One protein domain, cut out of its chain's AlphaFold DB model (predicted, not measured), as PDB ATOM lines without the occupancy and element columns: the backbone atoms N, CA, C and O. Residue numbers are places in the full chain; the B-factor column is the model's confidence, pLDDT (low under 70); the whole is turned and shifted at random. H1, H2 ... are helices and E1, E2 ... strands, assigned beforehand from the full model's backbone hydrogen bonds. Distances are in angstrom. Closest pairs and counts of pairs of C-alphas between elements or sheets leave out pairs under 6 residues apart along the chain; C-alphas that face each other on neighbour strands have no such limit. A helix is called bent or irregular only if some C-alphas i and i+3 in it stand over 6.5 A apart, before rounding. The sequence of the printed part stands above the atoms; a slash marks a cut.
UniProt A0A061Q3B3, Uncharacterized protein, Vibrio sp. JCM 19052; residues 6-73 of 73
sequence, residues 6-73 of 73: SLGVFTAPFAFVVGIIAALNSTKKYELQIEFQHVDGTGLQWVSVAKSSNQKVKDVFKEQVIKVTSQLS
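This is residues 6 to 73 of the 73 residues of an uncharacterized protein of Vibrio sp. JCM 19052 (UniProt A0A061Q3B3). A long straight helix, H1, sticks out as an arm, with residues 6 to 24 standing free, from a small head made of the two-stranded hairpin E1 and E2 and a second helix, H2. H2 folds back beside the hairpin, nearer to E1 than to E2, and its residues 55 to 65 pack there. The printed part has 68 residues, with two named helices and two named strands in the order H1, E1, E2, H2; the sheet, E1 - E2, is antiparallel, and the class is mixed, helices and strands. The whole is extended, with a radius of gyration of the C-alphas of 19.9 A and spans of 66 by 32 by 9 A, and the arm makes much of the length.

H1, residues 6 to 26, has a tight link of 3 residues to E1, residues 30 to 37. E1 forms a hairpin with E2, residues 44 to 52, antiparallel at 158 degrees between their directions. N 30 and O 52 are within hydrogen-bond range at 2.8 A, and N 36 and O 45 at 2.9 A. E2 bends by 56 degrees at residue 49. After a tight link comes H2, residues 55 to 72; its closest C-alphas to E1 are those of Phe 61 and Leu 32, 6.3 A apart. H1 is apart from E2 and from H2. Every O i to N i+4 pair is within range in H2, and 16 of 17 in H1.

H1 begins at C-alpha 6, (108.805, 202.820, 141.730), and is 30.2 A long; it is neither bent nor irregular, but only just: C-alphas 10 and 13 are 6.1 A apart. E1 is 22.6 A long and E2 23.7 A. H2 is 26.2 A long and ends at C-alpha 72, (167.864, 178.848, 144.720).

The two C-alphas farthest apart, those of Ser 6 and Ser 73, are 66.4 A apart. The printed part has no cut and no long link. Residues 38 to 43 and 66 to 73 also stand free. The mean pLDDT of the printed part is 86.3; residues 41 and 73 are under 70.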
ATOM      1  N   SER A   6     108.152 202.975 143.030       70.12
ATOM      2  CA  SER A   6     108.805 202.820 141.730       70.12
ATOM      3  C   SER A   6     110.338 202.863 141.786       70.12
ATOM      4  O   SER A   6     110.988 202.176 141.001       70.12
ATOM      5  N   LEU A   7     110.933 203.645 142.689       75.12
ATOM      6  CA  LEU A   7     112.379 203.831 142.749       75.12
ATOM      7  C   LEU A   7     113.069 202.511 143.106       75.12
ATOM      8  O   LEU A   7     113.982 202.111 142.397       75.12
ATOM      9  N   GLY A   8     112.558 201.771 144.096       74.38
ATOM     10  CA  GLY A   8     113.104 200.466 144.486       74.38
ATOM     11  C   GLY A   8     113.016 199.406 143.382       74.38
ATOM     12  O   GLY A   8     113.963 198.644 143.189       74.38
ATOM     13  N   VAL A   9     111.922 199.402 142.612       83.62
ATOM     14  CA  VAL A   9     111.686 198.443 141.518       83.62
ATOM     15  C   VAL A   9     112.691 198.615 140.377       83.62
ATOM     16  O   VAL A   9     113.117 197.625 139.789       83.62
ATOM     17  N   PHE A  10     113.119 199.846 140.083       83.81
ATOM     18  CA  PHE A  10     114.108 200.107 139.031       83.81
ATOM     19  C   PHE A  10     115.550 200.104 139.549       83.81
ATOM     20  O   PHE A  10     116.449 199.608 138.867       83.81
ATOM     21  N   THR A  11     115.801 200.613 140.757       87.44
ATOM     22  CA  THR A  11     117.168 200.694 141.289       87.44
ATOM     23  C   THR A  11     117.716 199.340 141.712       87.44
ATOM     24  O   THR A  11     118.915 199.126 141.579       87.44
ATOM     25  N   ALA A  12     116.880 198.417 142.198       87.25
ATOM     26  CA  ALA A  12     117.325 197.087 142.612       87.25
ATOM     27  C   ALA A  12     117.930 196.250 141.461       87.25
ATOM     28  O   ALA A  12     119.078 195.819 141.598       87.25
ATOM     29  N   PRO A  13     117.251 196.046 140.311       90.81
ATOM     30  CA  PRO A  13     117.839 195.312 139.191       90.81
ATOM     31  C   PRO A  13     119.042 196.049 138.596       90.81
ATOM     32  O   PRO A  13     120.027 195.414 138.224       90.81
ATOM     33  N   PHE A  14     119.012 197.385 138.563       92.75
ATOM     34  CA  PHE A  14     120.150 198.178 138.106       92.75
ATOM     35  C   PHE A  14     121.385 197.974 138.997       92.75
ATOM     36  O   PHE A  14     122.463 197.653 138.500       92.75
ATOM     37  N   ALA A  15     121.226 198.085 140.319       92.50
ATOM     38  CA  ALA A  15     122.300 197.852 141.279       92.50
ATOM     39  C   ALA A  15     122.832 196.414 141.208       92.50
ATOM     40  O   ALA A  15     124.038 196.204 141.320       92.50
ATOM     41  N   PHE A  16     121.960 195.431 140.965       94.12
ATOM     42  CA  PHE A  16     122.357 194.036 140.784       94.12
ATOM     43  C   PHE A  16     123.250 193.844 139.551       94.12
ATOM     44  O   PHE A  16     124.331 193.264 139.657       94.12
ATOM     45  N   VAL A  17     122.853 194.389 138.396       95.94
ATOM     46  CA  VAL A  17     123.650 194.316 137.159       95.94
ATOM     47  C   VAL A  17     124.992 195.027 137.328       95.94
ATOM     48  O   VAL A  17     126.036 194.465 136.989       95.94
ATOM     49  N   VAL A  18     124.990 196.233 137.900       95.31
ATOM     50  CA  VAL A  18     126.225 196.977 138.190       95.31
ATOM     51  C   VAL A  18     127.122 196.186 139.146       95.31
ATOM     52  O   VAL A  18     128.328 196.097 138.917       95.31
ATOM     53  N   GLY A  19     126.544 195.555 140.170       94.00
ATOM     54  CA  GLY A  19     127.257 194.701 141.117       94.00
ATOM     55  C   GLY A  19     127.931 193.503 140.449       94.00
ATOM     56  O   GLY A  19     129.103 193.240 140.711       94.00
ATOM     57  N   ILE A  20     127.240 192.821 139.528       94.88
ATOM     58  CA  ILE A  20     127.813 191.712 138.749       94.88
ATOM     59  C   ILE A  20     128.999 192.195 137.910       94.88
ATOM     60  O   ILE A  20     130.072 191.594 137.956       94.88
ATOM     61  N   ILE A  21     128.836 193.292 137.168       93.81
ATOM     62  CA  ILE A  21     129.902 193.840 136.317       93.81
ATOM     63  C   ILE A  21     131.113 194.249 137.169       93.81
ATOM     64  O   ILE A  21     132.257 193.962 136.810       93.81
ATOM     65  N   ALA A  22     130.878 194.880 138.320       90.25
ATOM     66  CA  ALA A  22     131.932 195.263 139.251       90.25
ATOM     67  C   ALA A  22     132.663 194.040 139.833       90.25
ATOM     68  O   ALA A  22     133.893 194.035 139.892       90.25
ATOM     69  N   ALA A  23     131.937 192.985 140.210       88.56
ATOM     70  CA  ALA A  23     132.520 191.749 140.730       88.56
ATOM     71  C   ALA A  23     133.399 191.043 139.684       88.56
ATOM     72  O   ALA A  23     134.530 190.649 139.979       88.56
ATOM     73  N   LEU A  24     132.925 190.956 138.438       87.38
ATOM     74  CA  LEU A  24     133.696 190.385 137.333       87.38
ATOM     75  C   LEU A  24     134.997 191.165 137.092       87.38
ATOM     76  O   LEU A  24     136.063 190.561 136.994       87.38
ATOM     77  N   ASN A  25     134.938 192.500 137.095       83.25
ATOM     78  CA  ASN A  25     136.118 193.354 136.912       83.25
ATOM     79  C   ASN A  25     137.080 193.359 138.117       83.25
ATOM     80  O   ASN A  25     138.277 193.598 137.954       83.25
ATOM     81  N   SER A  26     136.577 193.094 139.325       82.56
ATOM     82  CA  SER A  26     137.370 193.008 140.561       82.56
ATOM     83  C   SER A  26     138.267 191.763 140.609       82.56
ATOM     84  O   SER A  26     139.313 191.761 141.270       82.56
ATOM     85  N   THR A  27     137.889 190.707 139.881       82.69
ATOM     86  CA  THR A  27     138.571 189.412 139.943       82.69
ATOM     87  C   THR A  27     140.031 189.543 139.505       82.69
ATOM     88  O   THR A  27     140.357 190.035 138.421       82.69
ATOM     89  N   LYS A  28     140.952 189.099 140.366       80.44
ATOM     90  CA  LYS A  28     142.388 189.119 140.071       80.44
ATOM     91  C   LYS A  28     142.719 187.948 139.148       80.44
ATOM     92  O   LYS A  28     142.620 186.795 139.544       80.44
ATOM     93  N   LYS A  29     143.089 188.265 137.909       85.50
ATOM     94  CA  LYS A  29     143.336 187.287 136.837       85.50
ATOM     95  C   LYS A  29     144.663 186.531 136.982       85.50
ATOM     96  O   LYS A  29     144.803 185.434 136.453       85.50
ATOM     97  N   TYR A  30     145.641 187.135 137.648       90.00
ATOM     98  CA  TYR A  30     146.999 186.628 137.785       90.00
ATOM     99  C   TYR A  30     147.410 186.598 139.250       90.00
ATOM    100  O   TYR A  30     147.104 187.516 140.015       90.00
ATOM    101  N   GLU A  31     148.147 185.561 139.621       91.25
ATOM    102  CA  GLU A  31     148.571 185.319 140.990       91.25
ATOM    103  C   GLU A  31     149.978 184.721 140.993       91.25
ATOM    104  O   GLU A  31     150.260 183.786 140.245       91.25
ATOM    105  N   LEU A  32     150.858 185.302 141.802       90.75
ATOM    106  CA  LEU A  32     152.185 184.779 142.087       90.75
ATOM    107  C   LEU A  32     152.087 183.945 143.362       90.75
ATOM    108  O   LEU A  32     151.733 184.474 144.420       90.75
ATOM    109  N   GLN A  33     152.406 182.661 143.251       91.81
ATOM    110  CA  GLN A  33     152.400 181.723 144.368       91.81
ATOM    111  C   GLN A  33     153.772 181.084 144.522       91.81
ATOM    112  O   GLN A  33     154.471 180.858 143.535       91.81
ATOM    113  N   ILE A  34     154.136 180.802 145.767       88.81
ATOM    114  CA  ILE A  34     155.321 180.026 146.108       88.81
ATOM    115  C   ILE A  34     154.848 178.651 146.555       88.81
ATOM    116  O   ILE A  34     154.030 178.538 147.472       88.81
ATOM    117  N   GLU A  35     155.368 177.629 145.886       88.25
ATOM    118  CA  GLU A  35     155.238 176.241 146.300       88.25
ATOM    119  C   GLU A  35     156.333 175.935 147.326       88.25
ATOM    120  O   GLU A  35     157.506 176.246 147.112       88.25
ATOM    121  N   PHE A  36     155.951 175.354 148.458       85.38
ATOM    122  CA  PHE A  36     156.888 174.894 149.474       85.38
ATOM    123  C   PHE A  36     156.452 173.538 150.016       85.38
ATOM    124  O   PHE A  36     155.264 173.238 150.149       85.38
ATOM    125  N   GLN A  37     157.440 172.720 150.354       82.81
ATOM    126  CA  GLN A  37     157.237 171.448 151.024       82.81
ATOM    127  C   GLN A  37     157.616 171.620 152.493       82.81
ATOM    128  O   GLN A  37     158.763 171.933 152.810       82.81
ATOM    129  N   HIS A  38     156.645 171.466 153.392       71.44
ATOM    130  CA  HIS A  38     156.915 171.562 154.823       71.44
ATOM    131  C   HIS A  38     157.585 170.273 155.325       71.44
ATOM    132  O   HIS A  38     157.209 169.173 154.915       71.44
ATOM    133  N   VAL A  39     158.566 170.407 156.224       71.19
ATOM    134  CA  VAL A  39     159.312 169.272 156.805       71.19
ATOM    135  C   VAL A  39     158.416 168.367 157.663       71.19
ATOM    136  O   VAL A  39     158.678 167.172 157.754       71.19
ATOM    137  N   ASP A  40     157.306 168.889 158.195       71.12
ATOM    138  CA  ASP A  40     156.399 168.139 159.081       71.12
ATOM    139  C   ASP A  40     155.385 167.240 158.343       71.12
ATOM    140  O   ASP A  40     154.340 166.880 158.882       71.12
ATOM    141  N   GLY A  41     155.663 166.862 157.090       63.47
ATOM    142  CA  GLY A  41     154.900 165.827 156.382       63.47
ATOM    143  C   GLY A  41     153.500 166.236 155.908       63.47
ATOM    144  O   GLY A  41     152.758 165.389 155.416       63.47
ATOM    145  N   THR A  42     153.135 167.521 155.984       73.12
ATOM    146  CA  THR A  42     151.843 168.054 155.501       73.12
ATOM    147  C   THR A  42     151.734 168.148 153.972       73.12
ATOM    148  O   THR A  42     150.679 168.509 153.452       73.12
ATOM    149  N   GLY A  43     152.791 167.781 153.242       75.12
ATOM    150  CA  GLY A  43     152.818 167.757 151.781       75.12
ATOM    151  C   GLY A  43     153.176 169.103 151.148       75.12
ATOM    152  O   GLY A  43     153.710 170.004 151.798       75.12
ATOM    153  N   LEU A  44     152.928 169.210 149.843       84.44
ATOM    154  CA  LEU A  44     153.156 170.425 149.061       84.44
ATOM    155  C   LEU A  44     152.056 171.450 149.344       84.44
ATOM    156  O   LEU A  44     150.867 171.160 149.193       84.44
ATOM    157  N   GLN A  45     152.459 172.652 149.735       84.81
ATOM    158  CA  GLN A  45     151.566 173.767 150.019       84.81
ATOM    159  C   GLN A  45     151.908 174.971 149.144       84.81
ATOM    160  O   GLN A  45     153.050 175.184 148.743       84.81
ATOM    161  N   TRP A  46     150.882 175.772 148.868       89.25
ATOM    162  CA  TRP A  46     150.974 176.958 148.028       89.25
ATOM    163  C   TRP A  46     150.635 178.181 148.869       89.25
ATOM    164  O   TRP A  46     149.570 178.236 149.488       89.25
ATOM    165  N   VAL A  47     151.515 179.179 148.880       88.81
ATOM    166  CA  VAL A  47     151.241 180.482 149.498       88.81
ATOM    167  C   VAL A  47     151.156 181.545 148.417       88.81
ATOM    168  O   VAL A  47     152.047 181.690 147.582       88.81
ATOM    169  N   SER A  48     150.066 182.307 148.454       90.75
ATOM    170  CA  SER A  48     149.853 183.455 147.580       90.75
ATOM    171  C   SER A  48     150.654 184.657 148.058       90.75
ATOM    172  O   SER A  48     150.462 185.116 149.183       90.75
ATOM    173  N   VAL A  49     151.526 185.186 147.202       90.12
ATOM    174  CA  VAL A  49     152.384 186.337 147.523       90.12
ATOM    175  C   VAL A  49     151.801 187.627 146.961       90.12
ATOM    176  O   VAL A  49     151.806 188.662 147.623       90.12
ATOM    177  N   ALA A  50     151.287 187.583 145.730       90.69
ATOM    178  CA  ALA A  50     150.743 188.760 145.064       90.69
ATOM    179  C   ALA A  50     149.653 188.387 144.058       90.69
ATOM    180  O   ALA A  50     149.747 187.373 143.371       90.69
ATOM    181  N   LYS A  51     148.637 189.247 143.918       90.62
ATOM    182  CA  LYS A  51     147.540 189.088 142.953       90.62
ATOM    183  C   LYS A  51     147.353 190.357 142.133       90.62
ATOM    184  O   LYS A  51     147.344 191.461 142.672       90.62
ATOM    185  N   SER A  52     147.144 190.216 140.831       89.81
ATOM    186  CA  SER A  52     146.894 191.339 139.930       89.81
ATOM    187  C   SER A  52     146.011 190.926 138.760       89.81
ATOM    188  O   SER A  52     146.057 189.795 138.300       89.81
ATOM    189  N   SER A  53     145.197 191.841 138.244       85.81
ATOM    190  CA  SER A  53     144.474 191.654 136.978       85.81
ATOM    191  C   SER A  53     145.222 192.251 135.778       85.81
ATOM    192  O   SER A  53     144.824 192.033 134.635       85.81
ATOM    193  N   ASN A  54     146.323 192.979 136.009       87.88
ATOM    194  CA  ASN A  54     147.071 193.672 134.962       87.88
ATOM    195  C   ASN A  54     148.077 192.738 134.269       87.88
ATOM    196  O   ASN A  54     148.943 192.146 134.914       87.88
ATOM    197  N   GLN A  55     148.007 192.670 132.938       89.50
ATOM    198  CA  GLN A  55     148.903 191.865 132.108       89.50
ATOM    199  C   GLN A  55     150.384 192.242 132.272       89.50
ATOM    200  O   GLN A  55     151.221 191.351 132.331       89.50
ATOM    201  N   LYS A  56     150.716 193.529 132.424       90.75
ATOM    202  CA  LYS A  56     152.109 193.964 132.634       90.75
ATOM    203  C   LYS A  56     152.684 193.405 133.936       90.75
ATOM    204  O   LYS A  56     153.843 193.021 133.998       90.75
ATOM    205  N   VAL A  57     151.845 193.314 134.969       89.88
ATOM    206  CA  VAL A  57     152.240 192.760 136.269       89.88
ATOM    207  C   VAL A  57     152.461 191.248 136.177       89.88
ATOM    208  O   VAL A  57     153.338 190.733 136.858       89.88
ATOM    209  N   LYS A  58     151.749 190.535 135.290       90.88
ATOM    210  CA  LYS A  58     152.056 189.124 134.999       90.88
ATOM    211  C   LYS A  58     153.470 188.955 134.447       90.88
ATOM    212  O   LYS A  58     154.136 187.991 134.810       90.88
ATOM    213  N   ASP A  59     153.926 189.847 133.575       92.88
ATOM    214  CA  ASP A  59     155.278 189.743 133.027       92.88
ATOM    215  C   ASP A  59     156.337 190.061 134.097       92.88
ATOM    216  O   ASP A  59     157.301 189.311 134.223       92.88
ATOM    217  N   VAL A  60     156.067 191.023 134.989       94.00
ATOM    218  CA  VAL A  60     156.881 191.236 136.203       94.00
ATOM    219  C   VAL A  60     156.904 189.986 137.090       94.00
ATOM    220  O   VAL A  60     157.967 189.593 137.562       94.00
ATOM    221  N   PHE A  61     155.766 189.319 137.312       93.62
ATOM    222  CA  PHE A  61     155.722 188.077 138.093       93.62
ATOM    223  C   PHE A  61     156.611 186.989 137.486       93.62
ATOM    224  O   PHE A  61     157.321 186.318 138.227       93.62
ATOM    225  N   LYS A  62     156.636 186.841 136.155       91.81
ATOM    226  CA  LYS A  62     157.538 185.889 135.487       91.81
ATOM    227  C   LYS A  62     159.007 186.230 135.724       91.81
ATOM    228  O   LYS A  62     159.784 185.334 136.034       91.81
ATOM    229  N   GLU A  63     159.381 187.502 135.606       93.69
ATOM    230  CA  GLU A  63     160.751 187.947 135.888       93.69
ATOM    231  C   GLU A  63     161.145 187.660 137.341       93.69
ATOM    232  O   GLU A  63     162.251 187.185 137.595       93.69
ATOM    233  N   GLN A  64     160.230 187.884 138.294       91.44
ATOM    234  CA  GLN A  64     160.469 187.560 139.702       91.44
ATOM    235  C   GLN A  64     160.651 186.057 139.922       91.44
ATOM    236  O   GLN A  64     161.567 185.675 140.644       91.44
ATOM    237  N   VAL A  65     159.845 185.204 139.279       91.00
ATOM    238  CA  VAL A  65     160.018 183.742 139.352       91.00
ATOM    239  C   VAL A  65     161.401 183.346 138.845       91.00
ATOM    240  O   VAL A  65     162.135 182.685 139.569       91.00
ATOM    241  N   ILE A  66     161.801 183.811 137.657       93.06
ATOM    242  CA  ILE A  66     163.121 183.503 137.080       93.06
ATOM    243  C   ILE A  66     164.239 183.938 138.030       93.06
ATOM    244  O   ILE A  66     165.154 183.165 138.311       93.06
ATOM    245  N   LYS A  67     164.149 185.162 138.560       92.56
ATOM    246  CA  LYS A  67     165.142 185.704 139.485       92.56
ATOM    247  C   LYS A  67     165.241 184.864 140.756       92.56
ATOM    248  O   LYS A  67     166.345 184.492 141.135       92.56
ATOM    249  N   VAL A  68     164.119 184.545 141.395       88.88
ATOM    250  CA  VAL A  68     164.104 183.760 142.638       88.88
ATOM    251  C   VAL A  68     164.612 182.339 142.389       88.88
ATOM    252  O   VAL A  68     165.502 181.890 143.103       88.88
ATOM    253  N   THR A  69     164.149 181.660 141.337       87.44
ATOM    254  CA  THR A  69     164.616 180.306 140.996       87.44
ATOM    255  C   THR A  69     166.116 180.278 140.694       87.44
ATOM    256  O   THR A  69     166.801 179.363 141.140       87.44
ATOM    257  N   SER A  70     166.657 181.306 140.028       88.12
ATOM    258  CA  SER A  70     168.102 181.406 139.761       88.12
ATOM    259  C   SER A  70     168.971 181.586 141.011       88.12
ATOM    260  O   SER A  70     170.156 181.297 140.959       88.12
ATOM    261  N   GLN A  71     168.404 182.081 142.118       85.38
ATOM    262  CA  GLN A  71     169.107 182.254 143.398       85.38
ATOM    263  C   GLN A  71     169.003 181.015 144.300       85.38
ATOM    264  O   GLN A  71     169.765 180.892 145.252       85.38
ATOM    265  N   LEU A  72     168.033 180.133 144.033       77.31
ATOM    266  CA  LEU A  72     167.864 178.848 144.720       77.31
ATOM    267  C   LEU A  72     168.645 177.699 144.056       77.31
ATOM    268  O   LEU A  72     168.712 176.620 144.642       77.31
ATOM    269  N   SER A  73     169.175 177.923 142.848       53.75
ATOM    270  CA  SER A  73     170.015 176.973 142.098       53.75
ATOM    271  C   SER A  73     171.474 177.092 142.523       53.75
ATOM    272  O   SER A  73     172.136 176.039 142.631       53.75
TER     273      SER A  73